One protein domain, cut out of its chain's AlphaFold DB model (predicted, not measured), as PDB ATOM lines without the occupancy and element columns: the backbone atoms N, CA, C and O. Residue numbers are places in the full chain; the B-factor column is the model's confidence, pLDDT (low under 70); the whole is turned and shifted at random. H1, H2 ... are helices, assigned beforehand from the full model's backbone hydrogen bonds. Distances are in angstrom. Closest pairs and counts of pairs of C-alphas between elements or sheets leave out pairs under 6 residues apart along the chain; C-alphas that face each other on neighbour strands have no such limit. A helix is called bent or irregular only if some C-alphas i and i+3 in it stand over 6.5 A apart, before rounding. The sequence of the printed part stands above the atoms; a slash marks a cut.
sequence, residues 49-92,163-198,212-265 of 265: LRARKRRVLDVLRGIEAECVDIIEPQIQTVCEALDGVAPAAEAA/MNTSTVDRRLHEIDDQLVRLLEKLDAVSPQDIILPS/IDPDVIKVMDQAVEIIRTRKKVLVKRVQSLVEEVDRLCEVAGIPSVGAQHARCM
ATOM      1  N   LEU A  49     -15.587  -6.115 -21.542       89.56
ATOM      2  CA  LEU A  49     -15.066  -7.288 -20.843       89.56
ATOM      3  C   LEU A  49     -14.230  -6.891 -19.617       89.56
ATOM      4  O   LEU A  49     -14.403  -7.435 -18.526       89.56
ATOM      5  N   ARG A  50     -13.350  -5.889 -19.755       91.19
ATOM      6  CA  ARG A  50     -12.572  -5.353 -18.623       91.19
ATOM      7  C   ARG A  50     -13.454  -4.690 -17.569       91.19
ATOM      8  O   ARG A  50     -13.114  -4.736 -16.389       91.19
ATOM      9  N   ALA A  51     -14.541  -4.030 -17.963       93.06
ATOM     10  CA  ALA A  51     -15.485  -3.438 -17.020       93.06
ATOM     11  C   ALA A  51     -16.237  -4.524 -16.236       93.06
ATOM     12  O   ALA A  51     -16.256  -4.465 -15.010       93.06
ATOM     13  N   ARG A  52     -16.760  -5.551 -16.914       91.25
ATOM     14  CA  ARG A  52     -17.424  -6.705 -16.283       91.25
ATOM     15  C   ARG A  52     -16.484  -7.464 -15.352       91.25
ATOM     16  O   ARG A  52     -16.813  -7.671 -14.190       91.25
ATOM     17  N   LYS A  53     -15.268  -7.771 -15.820       92.44
ATOM     18  CA  LYS A  53     -14.210  -8.383 -15.002       92.44
ATOM     19  C   LYS A  53     -13.953  -7.588 -13.722       92.44
ATOM     20  O   LYS A  53     -13.832  -8.189 -12.662       92.44
ATOM     21  N   ARG A  54     -13.848  -6.255 -13.814       94.31
ATOM     22  CA  ARG A  54     -13.654  -5.395 -12.636       94.31
ATOM     23  C   ARG A  54     -14.816  -5.524 -11.660       94.31
ATOM     24  O   ARG A  54     -14.556  -5.860 -10.519       94.31
ATOM     25  N   ARG A  55     -16.064  -5.406 -12.125       94.81
ATOM     26  CA  ARG A  55     -17.252  -5.555 -11.265       94.81
ATOM     27  C   ARG A  55     -17.259  -6.883 -10.505       94.81
ATOM     28  O   ARG A  55     -17.425  -6.880  -9.295       94.81
ATOM     29  N   VAL A  56     -17.018  -8.001 -11.193       93.62
ATOM     30  CA  VAL A  56     -16.985  -9.325 -10.544       93.62
ATOM     31  C   VAL A  56     -15.834  -9.426  -9.538       93.62
ATOM     32  O   VAL A  56     -16.012  -9.942  -8.438       93.62
ATOM     33  N   LEU A  57     -14.651  -8.903  -9.876       93.12
ATOM     34  CA  LEU A  57     -13.521  -8.868  -8.944       93.12
ATOM     35  C   LEU A  57     -13.773  -7.960  -7.738       93.12
ATOM     36  O   LEU A  57     -13.296  -8.280  -6.655       93.12
ATOM     37  N   ASP A  58     -14.489  -6.857  -7.918       96.00
ATOM     38  CA  ASP A  58     -14.843  -5.937  -6.842       96.00
ATOM     39  C   ASP A  58     -15.845  -6.596  -5.885       96.00
ATOM     40  O   ASP A  58     -15.662  -6.506  -4.675       96.00
ATOM     41  N   VAL A  59     -16.816  -7.362  -6.400       95.31
ATOM     42  CA  VAL A  59     -17.708  -8.190  -5.566       95.31
ATOM     43  C   VAL A  59     -16.912  -9.232  -4.780       95.31
ATOM     44  O   VAL A  59     -17.056  -9.319  -3.564       95.31
ATOM     45  N   LEU A  60     -16.014  -9.981  -5.433       94.25
ATOM     46  CA  LEU A  60     -15.167 -10.963  -4.740       94.25
ATOM     47  C   LEU A  60     -14.265 -10.319  -3.678       94.25
ATOM     48  O   LEU A  60     -14.029 -10.924  -2.638       94.25
ATOM     49  N   ARG A  61     -13.760  -9.104  -3.926       95.69
ATOM     50  CA  ARG A  61     -13.000  -8.327  -2.935       95.69
ATOM     51  C   ARG A  61     -13.870  -7.870  -1.774       95.69
ATOM     52  O   ARG A  61     -13.387  -7.880  -0.654       95.69
ATOM     53  N   GLY A  62     -15.118  -7.485  -2.034       96.31
ATOM     54  CA  GLY A  62     -16.084  -7.150  -0.989       96.31
ATOM     55  C   GLY A  62     -16.346  -8.337  -0.067       96.31
ATOM     56  O   GLY A  62     -16.227  -8.198   1.141       96.31
ATOM     57  N   ILE A  63     -16.588  -9.523  -0.639       94.00
ATOM     58  CA  ILE A  63     -16.757 -10.770   0.129       94.00
ATOM     59  C   ILE A  63     -15.484 -11.092   0.925       94.00
ATOM     60  O   ILE A  63     -15.559 -11.443   2.097       94.00
ATOM     61  N   GLU A  64     -14.306 -10.949   0.313       94.56
ATOM     62  CA  GLU A  64     -13.028 -11.174   0.996       94.56
ATOM     63  C   GLU A  64     -12.829 -10.213   2.175       94.56
ATOM     64  O   GLU A  64     -12.414 -10.651   3.242       94.56
ATOM     65  N   ALA A  65     -13.159  -8.932   2.003       96.06
ATOM     66  CA  ALA A  65     -13.111  -7.942   3.073       96.06
ATOM     67  C   ALA A  65     -14.117  -8.266   4.189       96.06
ATOM     68  O   ALA A  65     -13.744  -8.232   5.352       96.06
ATOM     69  N   GLU A  66     -15.353  -8.673   3.862       94.62
ATOM     70  CA  GLU A  66     -16.325  -9.135   4.867       94.62
ATOM     71  C   GLU A  66     -15.762 -10.312   5.694       94.62
ATOM     72  O   GLU A  66     -15.878 -10.312   6.920       94.62
ATOM     73  N   CYS A  67     -15.086 -11.283   5.067       92.69
ATOM     74  CA  CYS A  67     -14.442 -12.379   5.802       92.69
ATOM     75  C   CYS A  67     -13.340 -11.889   6.753       92.69
ATOM     76  O   CYS A  67     -13.310 -12.289   7.915       92.69
ATOM     77  N   VAL A  68     -12.423 -11.055   6.255       93.00
ATOM     78  CA  VAL A  68     -11.209 -10.655   6.989       93.00
ATOM     79  C   VAL A  68     -11.492  -9.603   8.050       93.00
ATOM     80  O   VAL A  68     -10.961  -9.681   9.151       93.00
ATOM     81  N   ASP A  69     -12.319  -8.616   7.728       94.56
ATOM     82  CA  ASP A  69     -12.495  -7.440   8.574       94.56
ATOM     83  C   ASP A  69     -13.599  -7.642   9.618       94.56
ATOM     84  O   ASP A  69     -13.615  -6.953  10.638       94.56
ATOM     85  N   ILE A  70     -14.534  -8.569   9.374       94.81
ATOM     86  CA  ILE A  70     -15.709  -8.770  10.235       94.81
ATOM     87  C   ILE A  70     -15.671 -10.138  10.909       94.81
ATOM     88  O   ILE A  70     -15.766 -10.208  12.133       94.81
ATOM     89  N   ILE A  71     -15.532 -11.218  10.139       93.44
ATOM     90  CA  ILE A  71     -15.709 -12.574  10.675       93.44
ATOM     91  C   ILE A  71     -14.479 -13.060  11.436       93.44
ATOM     92  O   ILE A  71     -14.618 -13.541  12.557       93.44
ATOM     93  N   GLU A  72     -13.280 -12.910  10.869       93.88
ATOM     94  CA  GLU A  72     -12.043 -13.346  11.534       93.88
ATOM     95  C   GLU A  72     -11.868 -12.718  12.935       93.88
ATOM     96  O   GLU A  72     -11.634 -13.467  13.885       93.88
ATOM     97  N   PRO A  73     -12.085 -11.402  13.140       95.56
ATOM     98  CA  PRO A  73     -12.027 -10.803  14.472       95.56
ATOM     99  C   PRO A  73     -13.097 -11.336  15.429       95.56
ATOM    100  O   PRO A  73     -12.840 -11.462  16.626       95.56
ATOM    101  N   GLN A  74     -14.299 -11.647  14.931       93.38
ATOM    102  CA  GLN A  74     -15.367 -12.217  15.757       93.38
ATOM    103  C   GLN A  74     -15.008 -13.625  16.233       93.38
ATOM    104  O   GLN A  74     -15.141 -13.903  17.424       93.38
ATOM    105  N   ILE A  75     -14.498 -14.474  15.335       92.56
ATOM    106  CA  ILE A  75     -14.001 -15.813  15.677       92.56
ATOM    107  C   ILE A  75     -12.876 -15.694  16.704       92.56
ATOM    108  O   ILE A  75     -12.947 -16.321  17.756       92.56
ATOM    109  N   GLN A  76     -11.899 -14.817  16.463       93.12
ATOM    110  CA  GLN A  76     -10.781 -14.623  17.382       93.12
ATOM    111  C   GLN A  76     -11.235 -14.132  18.766       93.12
ATOM    112  O   GLN A  76     -10.749 -14.626  19.780       93.12
ATOM    113  N   THR A  77     -12.214 -13.225  18.826       92.06
ATOM    114  CA  THR A  77     -12.800 -12.766  20.098       92.06
ATOM    115  C   THR A  77     -13.461 -13.920  20.858       92.06
ATOM    116  O   THR A  77     -13.362 -13.994  22.083       92.06
ATOM    117  N   VAL A  78     -14.131 -14.835  20.150       90.75
ATOM    118  CA  VAL A  78     -14.733 -16.029  20.760       90.75
ATOM    119  C   VAL A  78     -13.658 -17.013  21.231       90.75
ATOM    120  O   VAL A  78     -13.778 -17.533  22.340       90.75
ATOM    121  N   CYS A  79     -12.593 -17.224  20.452       90.19
ATOM    122  CA  CYS A  79     -11.442 -18.031  20.865       90.19
ATOM    123  C   CYS A  79     -10.833 -17.502  22.169       90.19
ATOM    124  O   CYS A  79     -10.703 -18.247  23.136       90.19
ATOM    125  N   GLU A  80     -10.534 -16.202  22.229       89.25
ATOM    126  CA  GLU A  80      -9.954 -15.558  23.414       89.25
ATOM    127  C   GLU A  80     -10.880 -15.663  24.638       89.25
ATOM    128  O   GLU A  80     -10.414 -15.881  25.760       89.25
ATOM    129  N   ALA A  81     -12.197 -15.563  24.433       87.00
ATOM    130  CA  ALA A  81     -13.179 -15.746  25.497       87.00
ATOM    131  C   ALA A  81     -13.201 -17.186  26.036       87.00
ATOM    132  O   ALA A  81     -13.310 -17.373  27.246       87.00
ATOM    133  N   LEU A  82     -13.084 -18.198  25.170       85.88
ATOM    134  CA  LEU A  82     -13.053 -19.608  25.572       85.88
ATOM    135  C   LEU A  82     -11.735 -19.979  26.266       85.88
ATOM    136  O   LEU A  82     -11.756 -20.625  27.317       85.88
ATOM    137  N   ASP A  83     -10.603 -19.504  25.746       83.44
ATOM    138  CA  ASP A  83      -9.283 -19.735  26.338       83.44
ATOM    139  C   ASP A  83      -9.151 -19.081  27.722       83.44
ATOM    140  O   ASP A  83      -8.513 -19.639  28.613       83.44
ATOM    141  N   GLY A  84      -9.795 -17.929  27.947       73.00
ATOM    142  CA  GLY A  84      -9.824 -17.255  29.250       73.00
ATOM    143  C   GLY A  84     -10.620 -17.996  30.335       73.00
ATOM    144  O   GLY A  84     -10.376 -17.786  31.527       73.00
ATOM    145  N   VAL A  85     -11.539 -18.891  29.956       60.53
ATOM    146  CA  VAL A  85     -12.366 -19.666  30.901       60.53
ATOM    147  C   VAL A  85     -11.609 -20.877  31.461       60.53
ATOM    148  O   VAL A  85     -11.793 -21.220  32.632       60.53
ATOM    149  N   ALA A  86     -10.707 -21.482  30.684       56.38
ATOM    150  CA  ALA A  86      -9.916 -22.640  31.113       56.38
ATOM    151  C   ALA A  86      -9.048 -22.391  32.377       56.38
ATOM    152  O   ALA A  86      -9.179 -23.153  33.339       56.38
ATOM    153  N   PRO A  87      -8.230 -21.320  32.472       56.59
ATOM    154  CA  PRO A  87      -7.412 -21.067  33.659       56.59
ATOM    155  C   PRO A  87      -8.239 -20.593  34.864       56.59
ATOM    156  O   PRO A  87      -7.840 -20.812  36.008       56.59
ATOM    157  N   ALA A  88      -9.402 -19.971  34.640       53.59
ATOM    158  CA  ALA A  88     -10.306 -19.562  35.714       53.59
ATOM    159  C   ALA A  88     -10.981 -20.771  36.384       53.59
ATOM    160  O   ALA A  88     -11.113 -20.806  37.609       53.59
ATOM    161  N   ALA A  89     -11.356 -21.785  35.596       54.06
ATOM    162  CA  ALA A  89     -11.901 -23.038  36.107       54.06
ATOM    163  C   ALA A  89     -10.852 -23.839  36.899       54.06
ATOM    164  O   ALA A  89     -11.154 -24.333  37.987       54.06
ATOM    165  N   GLU A  90      -9.605 -23.908  36.418       56.00
ATOM    166  CA  GLU A  90      -8.507 -24.564  37.145       56.00
ATOM    167  C   GLU A  90      -8.124 -23.823  38.439       56.00
ATOM    168  O   GLU A  90      -7.908 -24.458  39.473       56.00
ATOM    169  N   ALA A  91      -8.108 -22.486  38.438       56.88
ATOM    170  CA  ALA A  91      -7.838 -21.694  39.641       56.88
ATOM    171  C   ALA A  91      -8.958 -21.807  40.696       56.88
ATOM    172  O   ALA A  91      -8.671 -21.842  41.897       56.88
ATOM    173  N   ALA A  92     -10.221 -21.919  40.266       53.94
ATOM    174  CA  ALA A  92     -11.360 -22.172  41.149       53.94
ATOM    175  C   ALA A  92     -11.332 -23.596  41.741       53.94
ATOM    176  O   ALA A  92     -11.621 -23.780  42.924       53.94
ATOM    177  N   MET A 163     -18.138 -15.124  30.757       55.34
ATOM    178  CA  MET A 163     -19.076 -14.939  29.670       55.34
ATOM    179  C   MET A 163     -20.065 -16.086  29.798       55.34
ATOM    180  O   MET A 163     -19.680 -17.255  29.771       55.34
ATOM    181  N   ASN A 164     -21.332 -15.739  30.034       74.31
ATOM    182  CA  ASN A 164     -22.396 -16.721  30.126       74.31
ATOM    183  C   ASN A 164     -22.299 -17.586  28.872       74.31
ATOM    184  O   ASN A 164     -22.249 -17.043  27.767       74.31
ATOM    185  N   THR A 165     -22.261 -18.904  29.024       78.50
ATOM    186  CA  THR A 165     -22.157 -19.854  27.904       78.50
ATOM    187  C   THR A 165     -23.194 -19.567  26.811       78.50
ATOM    188  O   THR A 165     -22.892 -19.665  25.629       78.50
ATOM    189  N   SER A 166     -24.366 -19.049  27.197       83.81
ATOM    190  CA  SER A 166     -25.420 -18.568  26.295       83.81
ATOM    191  C   SER A 166     -25.010 -17.413  25.366       83.81
ATOM    192  O   SER A 166     -25.582 -17.246  24.294       83.81
ATOM    193  N   THR A 167     -24.068 -16.560  25.777       88.94
ATOM    194  CA  THR A 167     -23.563 -15.446  24.956       88.94
ATOM    195  C   THR A 167     -22.575 -15.923  23.905       88.94
ATOM    196  O   THR A 167     -22.643 -15.453  22.774       88.94
ATOM    197  N   VAL A 168     -21.705 -16.874  24.255       88.94
ATOM    198  CA  VAL A 168     -20.769 -17.503  23.313       88.94
ATOM    199  C   VAL A 168     -21.537 -18.317  22.276       88.94
ATOM    200  O   VAL A 168     -21.308 -18.142  21.085       88.94
ATOM    201  N   ASP A 169     -22.516 -19.103  22.721       89.75
ATOM    202  CA  ASP A 169     -23.405 -19.889  21.863       89.75
ATOM    203  C   ASP A 169     -24.130 -19.019  20.822       89.75
ATOM    204  O   ASP A 169     -24.004 -19.217  19.614       89.75
ATOM    205  N   ARG A 170     -24.780 -17.940  21.277       92.81
ATOM    206  CA  ARG A 170     -25.428 -16.983  20.373       92.81
ATOM    207  C   ARG A 170     -24.452 -16.370  19.362       92.81
ATOM    208  O   ARG A 170     -24.823 -16.175  18.209       92.81
ATOM    209  N   ARG A 171     -23.228 -16.034  19.782       92.62
ATOM    210  CA  ARG A 171     -22.216 -15.454  18.887       92.62
ATOM    211  C   ARG A 171     -21.726 -16.456  17.851       92.62
ATOM    212  O   ARG A 171     -21.612 -16.077  16.691       92.62
ATOM    213  N   LEU A 172     -21.483 -17.704  18.242       91.75
ATOM    214  CA  LEU A 172     -21.088 -18.766  17.317       91.75
ATOM    215  C   LEU A 172     -22.169 -18.999  16.256       91.75
ATOM    216  O   LEU A 172     -21.848 -19.025  15.072       91.75
ATOM    217  N   HIS A 173     -23.445 -19.032  16.651       91.88
ATOM    218  CA  HIS A 173     -24.562 -19.100  15.705       91.88
ATOM    219  C   HIS A 173     -24.651 -17.879  14.774       91.88
ATOM    220  O   HIS A 173     -24.845 -18.034  13.572       91.88
ATOM    221  N   GLU A 174     -24.468 -16.661  15.294       94.88
ATOM    222  CA  GLU A 174     -24.449 -15.444  14.468       94.88
ATOM    223  C   GLU A 174     -23.305 -15.458  13.434       94.88
ATOM    224  O   GLU A 174     -23.483 -14.940  12.327       94.88
ATOM    225  N   ILE A 175     -22.144 -16.022  13.788       94.00
ATOM    226  CA  ILE A 175     -20.990 -16.178  12.892       94.00
ATOM    227  C   ILE A 175     -21.272 -17.254  11.836       94.00
ATOM    228  O   ILE A 175     -21.033 -17.009  10.654       94.00
ATOM    229  N   ASP A 176     -21.809 -18.408  12.234       92.56
ATOM    230  CA  ASP A 176     -22.180 -19.491  11.317       92.56
ATOM    231  C   ASP A 176     -23.191 -19.006  10.261       92.56
ATOM    232  O   ASP A 176     -22.940 -19.096   9.058       92.56
ATOM    233  N   ASP A 177     -24.253 -18.313  10.687       93.75
ATOM    234  CA  ASP A 177     -25.232 -17.696   9.783       93.75
ATOM    235  C   ASP A 177     -24.598 -16.675   8.818       93.75
ATOM    236  O   ASP A 177     -25.070 -16.468   7.694       93.75
ATOM    237  N   GLN A 178     -23.561 -15.948   9.249       94.44
ATOM    238  CA  GLN A 178     -22.825 -15.025   8.377       94.44
ATOM    239  C   GLN A 178     -21.966 -15.781   7.357       94.44
ATOM    240  O   GLN A 178     -21.957 -15.409   6.181       94.44
ATOM    241  N   LEU A 179     -21.286 -16.849   7.778       91.06
ATOM    242  CA  LEU A 179     -20.477 -17.702   6.907       91.06
ATOM    243  C   LEU A 179     -21.337 -18.390   5.839       91.06
ATOM    244  O   LEU A 179     -20.974 -18.358   4.660       91.06
ATOM    245  N   VAL A 180     -22.505 -18.922   6.210       92.88
ATOM    246  CA  VAL A 180     -23.463 -19.522   5.264       92.88
ATOM    247  C   VAL A 180     -23.932 -18.490   4.236       92.88
ATOM    248  O   VAL A 180     -23.843 -18.733   3.032       92.88
ATOM    249  N   ARG A 181     -24.322 -17.285   4.672       94.06
ATOM    250  CA  ARG A 181     -24.711 -16.197   3.755       94.06
ATOM    251  C   ARG A 181     -23.580 -15.770   2.819       94.06
ATOM    252  O   ARG A 181     -23.832 -15.408   1.670       94.06
ATOM    253  N   LEU A 182     -22.328 -15.797   3.276       92.00
ATOM    254  CA  LEU A 182     -21.181 -15.525   2.408       92.00
ATOM    255  C   LEU A 182     -20.965 -16.628   1.377       92.00
ATOM    256  O   LEU A 182     -20.641 -16.307   0.233       92.00
ATOM    257  N   LEU A 183     -21.169 -17.898   1.739       92.00
ATOM    258  CA  LEU A 183     -21.132 -19.002   0.779       92.00
ATOM    259  C   LEU A 183     -22.220 -18.847  -0.285       92.00
ATOM    260  O   LEU A 183     -21.914 -18.994  -1.465       92.00
ATOM    261  N   GLU A 184     -23.439 -18.466   0.096       93.88
ATOM    262  CA  GLU A 184     -24.532 -18.184  -0.846       93.88
ATOM    263  C   GLU A 184     -24.194 -17.018  -1.789       93.88
ATOM    264  O   GLU A 184     -24.302 -17.149  -3.011       93.88
ATOM    265  N   LYS A 185     -23.710 -15.888  -1.246       93.88
ATOM    266  CA  LYS A 185     -23.234 -14.746  -2.050       93.88
ATOM    267  C   LYS A 185     -22.129 -15.170  -3.018       93.88
ATOM    268  O   LYS A 185     -22.100 -14.727  -4.163       93.88
ATOM    269  N   LEU A 186     -21.198 -16.004  -2.558       91.62
ATOM    270  CA  LEU A 186     -20.074 -16.474  -3.357       91.62
ATOM    271  C   LEU A 186     -20.529 -17.453  -4.443       91.62
ATOM    272  O   LEU A 186     -19.975 -17.432  -5.547       91.62
ATOM    273  N   ASP A 187     -21.535 -18.279  -4.163       93.06
ATOM    274  CA  ASP A 187     -22.120 -19.189  -5.140       93.06
ATOM    275  C   ASP A 187     -22.857 -18.429  -6.247       93.06
ATOM    276  O   ASP A 187     -22.601 -18.684  -7.426       93.06
ATOM    277  N   ALA A 188     -23.616 -17.392  -5.874       93.56
ATOM    278  CA  ALA A 188     -24.304 -16.492  -6.798       93.56
ATOM    279  C   ALA A 188     -23.362 -15.779  -7.788       93.56
ATOM    280  O   ALA A 188     -23.792 -15.389  -8.872       93.56
ATOM    281  N   VAL A 189     -22.074 -15.617  -7.459       92.25
ATOM    282  CA  VAL A 189     -21.080 -15.084  -8.401       92.25
ATOM    283  C   VAL A 189     -20.716 -16.155  -9.430       92.25
ATOM    284  O   VAL A 189     -19.906 -17.055  -9.160       92.25
ATOM    285  N   SER A 190     -21.262 -16.035 -10.642       90.56
ATOM    286  CA  SER A 190     -20.928 -16.923 -11.750       90.56
ATOM    287  C   SER A 190     -19.792 -16.338 -12.596       90.56
ATOM    288  O   SER A 190     -19.882 -15.213 -13.090       90.56
ATOM    289  N   PRO A 191     -18.714 -17.099 -12.870       85.19
ATOM    290  CA  PRO A 191     -17.718 -16.693 -13.861       85.19
ATOM    291  C   PRO A 191     -18.325 -16.470 -15.257       85.19
ATOM    292  O   PRO A 191     -17.724 -15.786 -16.081       85.19
ATOM    293  N   GLN A 192     -19.505 -17.038 -15.527       86.31
ATOM    294  CA  GLN A 192     -20.207 -16.873 -16.797       86.31
ATOM    295  C   GLN A 192     -20.809 -15.471 -16.958       86.31
ATOM    296  O   GLN A 192     -20.977 -15.032 -18.089       86.31
ATOM    297  N   ASP A 193     -21.011 -14.710 -15.877       84.62
ATOM    298  CA  ASP A 193     -21.549 -13.338 -15.938       84.62
ATOM    299  C   ASP A 193     -20.603 -12.360 -16.666       84.62
ATOM    300  O   ASP A 193     -20.979 -11.266 -17.103       84.62
ATOM    301  N   ILE A 194     -19.336 -12.758 -16.818       84.88
ATOM    302  CA  ILE A 194     -18.325 -12.032 -17.588       84.88
ATOM    303  C   ILE A 194     -18.594 -12.153 -19.094       84.88
ATOM    304  O   ILE A 194     -18.278 -11.222 -19.842       84.88
ATOM    305  N   ILE A 195     -19.161 -13.281 -19.532       85.31
ATOM    306  CA  ILE A 195     -19.443 -13.572 -20.937       85.31
ATOM    307  C   ILE A 195     -20.558 -12.623 -21.384       85.31
ATOM    308  O   ILE A 195     -21.596 -12.491 -20.733       85.31
ATOM    309  N   LEU A 196     -20.328 -11.884 -22.472       77.19
ATOM    310  CA  LEU A 196     -21.346 -10.970 -22.974       77.19
ATOM    311  C   LEU A 196     -22.542 -11.785 -23.506       77.19
ATOM    312  O   LEU A 196     -22.323 -12.758 -24.224       77.19
ATOM    313  N   PRO A 197     -23.800 -11.384 -23.236       71.94
ATOM    314  CA  PRO A 197     -24.990 -12.063 -23.758       71.94
ATOM    315  C   PRO A 197     -24.970 -12.207 -25.282       71.94
ATOM    316  O   PRO A 197     -25.409 -13.219 -25.816       71.94
ATOM    317  N   SER A 198     -24.362 -11.238 -25.973       67.00
ATOM    318  CA  SER A 198     -24.157 -11.266 -27.422       67.00
ATOM    319  C   SER A 198     -23.307 -12.444 -27.919       67.00
ATOM    320  O   SER A 198     -23.362 -12.750 -29.100       67.00
ATOM    321  N   ILE A 212     -15.914 -13.047 -34.091       77.62
ATOM    322  CA  ILE A 212     -15.274 -12.556 -32.890       77.62
ATOM    323  C   ILE A 212     -13.770 -12.744 -33.068       77.62
ATOM    324  O   ILE A 212     -13.278 -13.812 -33.428       77.62
ATOM    325  N   ASP A 213     -13.032 -11.674 -32.800       82.81
ATOM    326  CA  ASP A 213     -11.579 -11.692 -32.778       82.81
ATOM    327  C   ASP A 213     -11.080 -12.764 -31.776       82.81
ATOM    328  O   ASP A 213     -11.425 -12.694 -30.588       82.81
ATOM    329  N   PRO A 214     -10.278 -13.756 -32.217       87.00
ATOM    330  CA  PRO A 214      -9.799 -14.846 -31.365       87.00
ATOM    331  C   PRO A 214      -9.011 -14.348 -30.149       87.00
ATOM    332  O   PRO A 214      -8.976 -15.014 -29.114       87.00
ATOM    333  N   ASP A 215      -8.409 -13.162 -30.226       85.44
ATOM    334  CA  ASP A 215      -7.713 -12.573 -29.088       85.44
ATOM    335  C   ASP A 215      -8.679 -12.106 -27.993       85.44
ATOM    336  O   ASP A 215      -8.345 -12.168 -26.809       85.44
ATOM    337  N   VAL A 216      -9.898 -11.689 -28.349       86.06
ATOM    338  CA  VAL A 216     -10.934 -11.336 -27.366       86.06
ATOM    339  C   VAL A 216     -11.392 -12.578 -26.608       86.06
ATOM    340  O   VAL A 216     -11.534 -12.518 -25.387       86.06
ATOM    341  N   ILE A 217     -11.541 -13.708 -27.310       87.94
ATOM    342  CA  ILE A 217     -11.877 -15.005 -26.707       87.94
ATOM    343  C   ILE A 217     -10.795 -15.410 -25.698       87.94
ATOM    344  O   ILE A 217     -11.103 -15.649 -24.535       87.94
ATOM    345  N   LYS A 218      -9.512 -15.346 -26.080       89.50
ATOM    346  CA  LYS A 218      -8.394 -15.647 -25.163       89.50
ATOM    347  C   LYS A 218      -8.397 -14.770 -23.907       89.50
ATOM    348  O   LYS A 218      -8.152 -15.262 -22.806       89.50
ATOM    349  N   VAL A 219      -8.652 -13.465 -24.049       88.19
ATOM    350  CA  VAL A 219      -8.712 -12.543 -22.899       88.19
ATOM    351  C   VAL A 219      -9.905 -12.864 -21.997       88.19
ATOM    352  O   VAL A 219      -9.790 -12.750 -20.772       88.19
ATOM    353  N   MET A 220     -11.036 -13.264 -22.578       89.12
ATOM    354  CA  MET A 220     -12.221 -13.698 -21.840       89.12
ATOM    355  C   MET A 220     -11.935 -14.974 -21.048       89.12
ATOM    356  O   MET A 220     -12.138 -14.972 -19.835       89.12
ATOM    357  N   ASP A 221     -11.369 -16.000 -21.681       91.25
ATOM    358  CA  ASP A 221     -11.009 -17.259 -21.020       91.25
ATOM    359  C   ASP A 221     -10.029 -17.029 -19.866       91.25
ATOM    360  O   ASP A 221     -10.220 -17.527 -18.754       91.25
ATOM    361  N   GLN A 222      -9.015 -16.186 -20.083       92.38
ATOM    362  CA  GLN A 222      -8.079 -15.807 -19.029       92.38
ATOM    363  C   GLN A 222      -8.781 -15.074 -17.874       92.38
ATOM    364  O   GLN A 222      -8.442 -15.277 -16.706       92.38
ATOM    365  N   ALA A 223      -9.748 -14.198 -18.163       90.31
ATOM    366  CA  ALA A 223     -10.513 -13.497 -17.135       90.31
ATOM    367  C   ALA A 223     -11.396 -14.454 -16.320       90.31
ATOM    368  O   ALA A 223     -11.412 -14.349 -15.090       90.31
ATOM    369  N   VAL A 224     -12.068 -15.390 -16.992       92.19
ATOM    370  CA  VAL A 224     -12.875 -16.449 -16.372       92.19
ATOM    371  C   VAL A 224     -12.009 -17.303 -15.451       92.19
ATOM    372  O   VAL A 224     -12.388 -17.538 -14.304       92.19
ATOM    373  N   GLU A 225     -10.816 -17.700 -15.893       94.81
ATOM    374  CA  GLU A 225      -9.921 -18.531 -15.086       94.81
ATOM    375  C   GLU A 225      -9.386 -17.790 -13.848       94.81
ATOM    376  O   GLU A 225      -9.351 -18.343 -12.747       94.81
ATOM    377  N   ILE A 226      -9.054 -16.500 -13.974       92.94
ATOM    378  CA  ILE A 226      -8.671 -15.662 -12.823       92.94
ATOM    379  C   ILE A 226      -9.810 -15.583 -11.793       92.94
ATOM    380  O   ILE A 226      -9.571 -15.637 -10.587       92.94
ATOM    381  N   ILE A 227     -11.057 -15.457 -12.248       92.12
ATOM    382  CA  ILE A 227     -12.215 -15.365 -11.352       92.12
ATOM    383  C   ILE A 227     -12.524 -16.721 -10.712       92.12
ATOM    384  O   ILE A 227     -12.739 -16.783  -9.502       92.12
ATOM    385  N   ARG A 228     -12.440 -17.818 -11.473       94.25
ATOM    386  CA  ARG A 228     -12.600 -19.187 -10.962       94.25
ATOM    387  C   ARG A 228     -11.567 -19.516  -9.887       94.25
ATOM    388  O   ARG A 228     -11.923 -20.028  -8.826       94.25
ATOM    389  N   THR A 229     -10.296 -19.207 -10.139       95.19
ATOM    390  CA  THR A 229      -9.212 -19.448  -9.175       95.19
ATOM    391  C   THR A 229      -9.401 -18.627  -7.903       95.19
ATOM    392  O   THR A 229      -9.307 -19.188  -6.811       95.19
ATOM    393  N   ARG A 230      -9.753 -17.338  -8.012       92.69
ATOM    394  CA  ARG A 230     -10.020 -16.488  -6.841       92.69
ATOM    395  C   ARG A 230     -11.243 -16.949  -6.044       92.69
ATOM    396  O   ARG A 230     -11.135 -17.076  -4.828       92.69
ATOM    397  N   LYS A 231     -12.360 -17.272  -6.710       93.19
ATOM    398  CA  LYS A 231     -13.559 -17.843  -6.067       93.19
ATOM    399  C   LYS A 231     -13.198 -19.114  -5.299       93.19
ATOM    400  O   LYS A 231     -13.528 -19.227  -4.127       93.19
ATOM    401  N   LYS A 232     -12.438 -20.030  -5.909       95.25
ATOM    402  CA  LYS A 232     -11.988 -21.272  -5.258       95.25
ATOM    403  C   LYS A 232     -11.143 -21.022  -4.005       95.25
ATOM    404  O   LYS A 232     -11.271 -21.769  -3.039       95.25
ATOM    405  N   VAL A 233     -10.272 -20.012  -4.018       94.50
ATOM    406  CA  VAL A 233      -9.479 -19.635  -2.836       94.50
ATOM    407  C   VAL A 233     -10.381 -19.094  -1.727       94.50
ATOM    408  O   VAL A 233     -10.240 -19.535  -0.590       94.50
ATOM    409  N   LEU A 234     -11.337 -18.216  -2.053       91.75
ATOM    410  CA  LEU A 234     -12.301 -17.709  -1.071       91.75
ATOM    411  C   LEU A 234     -13.164 -18.825  -0.478       91.75
ATOM    412  O   LEU A 234     -13.274 -18.896   0.737       91.75
ATOM    413  N   VAL A 235     -13.715 -19.723  -1.305       94.31
ATOM    414  CA  VAL A 235     -14.529 -20.858  -0.827       94.31
ATOM    415  C   VAL A 235     -13.750 -21.667   0.205       94.31
ATOM    416  O   VAL A 235     -14.260 -21.938   1.284       94.31
ATOM    417  N   LYS A 236     -12.489 -22.004  -0.092       95.44
ATOM    418  CA  LYS A 236     -11.634 -22.748   0.842       95.44
ATOM    419  C   LYS A 236     -11.376 -21.992   2.141       95.44
ATOM    420  O   LYS A 236     -11.302 -22.620   3.189       95.44
ATOM    421  N   ARG A 237     -11.213 -20.668   2.074       94.06
ATOM    422  CA  ARG A 237     -11.031 -19.837   3.270       94.06
ATOM    423  C   ARG A 237     -12.290 -19.850   4.130       94.06
ATOM    424  O   ARG A 237     -12.192 -20.145   5.310       94.06
ATOM    425  N   VAL A 238     -13.457 -19.608   3.534       91.25
ATOM    426  CA  VAL A 238     -14.743 -19.627   4.246       91.25
ATOM    427  C   VAL A 238     -15.010 -21.005   4.854       91.25
ATOM    428  O   VAL A 238     -15.357 -21.085   6.022       91.25
ATOM    429  N   GLN A 239     -14.751 -22.092   4.119       92.38
ATOM    430  CA  GLN A 239     -14.846 -23.461   4.648       92.38
ATOM    431  C   GLN A 239     -13.914 -23.693   5.842       92.38
ATOM    432  O   GLN A 239     -14.336 -24.275   6.832       92.38
ATOM    433  N   SER A 240     -12.676 -23.196   5.784       94.25
ATOM    434  CA  SER A 240     -11.747 -23.283   6.915       94.25
ATOM    435  C   SER A 240     -12.252 -22.533   8.150       94.25
ATOM    436  O   SER A 240     -12.007 -22.998   9.257       94.25
ATOM    437  N   LEU A 241     -12.929 -21.392   7.973       90.25
ATOM    438  CA  LEU A 241     -13.523 -20.635   9.081       90.25
ATOM    439  C   LEU A 241     -14.745 -21.358   9.662       90.25
ATOM    440  O   LEU A 241     -14.909 -21.377  10.875       90.25
ATOM    441  N   VAL A 242     -15.568 -21.996   8.824       92.00
ATOM    442  CA  VAL A 242     -16.679 -22.849   9.287       92.00
ATOM    443  C   VAL A 242     -16.145 -24.015  10.124       92.00
ATOM    444  O   VAL A 242     -16.605 -24.224  11.238       92.00
ATOM    445  N   GLU A 243     -15.110 -24.717   9.646       92.31
ATOM    446  CA  GLU A 243     -14.466 -25.797  10.412       92.31
ATOM    447  C   GLU A 243     -13.888 -25.310  11.751       92.31
ATOM    448  O   GLU A 243     -13.842 -26.064  12.723       92.31
ATOM    449  N   GLU A 244     -13.406 -24.068  11.811       92.56
ATOM    450  CA  GLU A 244     -12.918 -23.455  13.045       92.56
ATOM    451  C   GLU A 244     -14.065 -23.162  14.017       92.56
ATOM    452  O   GLU A 244     -13.974 -23.535  15.186       92.56
ATOM    453  N   VAL A 245     -15.171 -22.591  13.533       91.50
ATOM    454  CA  VAL A 245     -16.393 -22.370  14.324       91.50
ATOM    455  C   VAL A 245     -16.954 -23.688  14.859       91.50
ATOM    456  O   VAL A 245     -17.266 -23.771  16.044       91.50
ATOM    457  N   ASP A 246     -16.998 -24.745  14.044       90.94
ATOM    458  CA  ASP A 246     -17.435 -26.079  14.472       90.94
ATOM    459  C   ASP A 246     -16.573 -26.622  15.623       90.94
ATOM    460  O   ASP A 246     -17.100 -27.126  16.617       90.94
ATOM    461  N   ARG A 247     -15.245 -26.463  15.541       91.12
ATOM    462  CA  ARG A 247     -14.334 -26.845  16.634       91.12
ATOM    463  C   ARG A 247     -14.571 -26.017  17.893       91.12
ATOM    464  O   ARG A 247     -14.503 -26.562  18.992       91.12
ATOM    465  N   LEU A 248     -14.849 -24.719  17.761       89.94
ATOM    466  CA  LEU A 248     -15.165 -23.865  18.911       89.94
ATOM    467  C   LEU A 248     -16.479 -24.280  19.575       89.94
ATOM    468  O   LEU A 248     -16.546 -24.319  20.803       89.94
ATOM    469  N   CYS A 249     -17.488 -24.665  18.791       88.94
ATOM    470  CA  CYS A 249     -18.726 -25.248  19.306       88.94
ATOM    471  C   CYS A 249     -18.453 -26.538  20.096       88.94
ATOM    472  O   CYS A 249     -18.957 -26.688  21.211       88.94
ATOM    473  N   GLU A 250     -17.611 -27.436  19.569       89.50
ATOM    474  CA  GLU A 250     -17.209 -28.669  20.265       89.50
ATOM    475  C   GLU A 250     -16.505 -28.380  21.599       89.50
ATOM    476  O   GLU A 250     -16.847 -28.981  22.619       89.50
ATOM    477  N   VAL A 251     -15.559 -27.433  21.617       88.12
ATOM    478  CA  VAL A 251     -14.837 -27.015  22.834       88.12
ATOM    479  C   VAL A 251     -15.782 -26.383  23.856       88.12
ATOM    480  O   VAL A 251     -15.658 -26.638  25.054       88.12
ATOM    481  N   ALA A 252     -16.764 -25.607  23.398       86.12
ATOM    482  CA  ALA A 252     -17.786 -25.008  24.249       86.12
ATOM    483  C   ALA A 252     -18.820 -26.025  24.777       86.12
ATOM    484  O   ALA A 252     -19.678 -25.661  25.584       86.12
ATOM    485  N   GLY A 253     -18.765 -27.290  24.339       86.62
ATOM    486  CA  GLY A 253     -19.752 -28.314  24.685       86.62
ATOM    487  C   GLY A 253     -21.127 -28.068  24.057       86.62
ATOM    488  O   GLY A 253     -22.124 -28.628  24.519       86.62
ATOM    489  N   ILE A 254     -21.192 -27.228  23.021       84.00
ATOM    490  CA  ILE A 254     -22.412 -26.938  22.275       84.00
ATOM    491  C   ILE A 254     -22.580 -28.062  21.246       84.00
ATOM    492  O   ILE A 254     -21.668 -28.311  20.454       84.00
ATOM    493  N   PRO A 255     -23.713 -28.786  21.242       77.44
ATOM    494  CA  PRO A 255     -23.944 -29.825  20.252       77.44
ATOM    495  C   PRO A 255     -23.961 -29.188  18.860       77.44
ATOM    496  O   PRO A 255     -24.860 -28.405  18.560       77.44
ATOM    497  N   SER A 256     -22.977 -29.532  18.023       70.94
ATOM    498  CA  SER A 256     -22.856 -28.966  16.680       70.94
ATOM    499  C   SER A 256     -24.152 -29.155  15.887       70.94
ATOM    500  O   SER A 256     -24.812 -30.200  15.952       70.94
ATOM    501  N   VAL A 257     -24.535 -28.129  15.126       64.44
ATOM    502  CA  VAL A 257     -25.783 -28.116  14.343       64.44
ATOM    503  C   VAL A 257     -25.821 -29.281  13.344       64.44
ATOM    504  O   VAL A 257     -26.878 -29.876  13.112       64.44
ATOM    505  N   GLY A 258     -24.654 -29.705  12.845       60.75
ATOM    506  CA  GLY A 258     -24.509 -30.891  11.997       60.75
ATOM    507  C   GLY A 258     -25.009 -32.187  12.652       60.75
ATOM    508  O   GLY A 258     -25.635 -33.012  11.983       60.75
ATOM    509  N   ALA A 259     -24.836 -32.352  13.968       60.66
ATOM    510  CA  ALA A 259     -25.354 -33.511  14.698       60.66
ATOM    511  C   ALA A 259     -26.885 -33.479  14.865       60.66
ATOM    512  O   ALA A 259     -27.510 -34.530  15.031       60.66
ATOM    513  N   GLN A 260     -27.501 -32.294  14.806       58.00
ATOM    514  CA  GLN A 260     -28.958 -32.142  14.866       58.00
ATOM    515  C   GLN A 260     -29.614 -32.412  13.506       58.00
ATOM    516  O   GLN A 260     -30.643 -33.087  13.454       58.00
ATOM    517  N   HIS A 261     -28.994 -31.975  12.403       55.72
ATOM    518  CA  HIS A 261     -29.483 -32.277  11.050       55.72
ATOM    519  C   HIS A 261     -29.390 -33.772  10.711       55.72
ATOM    520  O   HIS A 261     -30.328 -34.322  10.140       55.72
ATOM    521  N   ALA A 262     -28.332 -34.466  11.149       55.28
ATOM    522  CA  ALA A 262     -28.195 -35.913  10.955       55.28
ATOM    523  C   ALA A 262     -29.210 -36.763  11.751       55.28
ATOM    524  O   ALA A 262     -29.343 -37.950  11.481       55.28
ATOM    525  N   ARG A 263     -29.912 -36.186  12.740       55.75
ATOM    526  CA  ARG A 263     -30.986 -36.869  13.490       55.75
ATOM    527  C   ARG A 263     -32.384 -36.633  12.917       55.75
ATOM    528  O   ARG A 263     -33.318 -37.296  13.359       55.75
ATOM    529  N   CYS A 264     -32.536 -35.683  11.996       50.69
ATOM    530  CA  CYS A 264     -33.821 -35.353  11.372       50.69
ATOM    531  C   CYS A 264     -33.980 -35.927   9.954       50.69
ATOM    532  O   CYS A 264     -35.026 -35.711   9.340       50.69
ATOM    533  N   MET A 265     -32.975 -36.646   9.447       43.03
ATOM    534  CA  MET A 265     -33.065 -37.488   8.248       43.03
ATOM    535  C   MET A 265     -33.047 -38.961   8.637       43.03
ATOM    536  O   MET A 265     -33.773 -39.735   7.977       43.03
TER     537      MET A 265
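AT A GLANCE: This is residues 49 to 92, 163 to 198 and 212 to 265 of the 265 residues of an uncharacterized protein of Spizellomyces punctatus (strain DAOM BR117) (UniProt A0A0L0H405). Three long helices, H1, H2 and H4, lie side by side in a slender bundle, H2 running opposite to the other two, with the short H3 packed on H1 and H4. H1 is bent but runs nearly straight; its residues 86 to 92 stick out at one end, and residues 259 to 265, of which 259 to 261 belong to H5, stick out sideways. The printed part has 134 residues with five named helices, H1 to H5 in order, and no named strand: all helix. It is loose, with a radius of gyration of the C-alphas of 20.1 A, and spans 74 by 35 by 17 A.

IN THESE COORDINATES: H1, residues 49 to 92, begins with C-alpha 49 at (-15.066, -7.288, -20.843). By its hydrogen bonds it was assigned as one helix, but it is bent: C-alphas 69 and 72 are 6.6 A apart. Its arms are H1a, residues 49 to 69, 29.5 A, and H1b, residues 72 to 92, 30.9 A. H2 is residues 165 to 188, 34.9 A; H3, residues 191 to 194; H4, residues 214 to 251, 55.8 A. H5, residues 257 to 261, ends with C-alpha 261 at (-29.483, -32.277, 11.050).

HOW THE PARTS SIT: H1a touches H4, closest C-alphas Lys 53 and Ala 223, 6.7 A, the same way at a shallow tilt of 13 degrees. H2 touches H4, closest C-alphas Leu 179 and Val 238, 6.6 A, opposite ways at 15 degrees. H1b touches H2, closest C-alphas Val 78 and Val 168, 6.7 A. H3 touches H4, closest C-alphas Pro 191 and Val 224, 5.5 A. H5 touches no helix. Every O i to N i+4 pair is within hydrogen-bond range in H1a, H2, H4 and H5; in H1b 13 of 17 are, and H3 is too short for one.

THE WHOLE: Residues 93 to 162 and 199 to 211 are not printed; the C-alpha gaps are 15.6 A and 10.5 A. The links H2 to H3 and H4 to H5 are tight. Confidence is under 70 at residues 85 to 92, 163, 198 and 257 to 265.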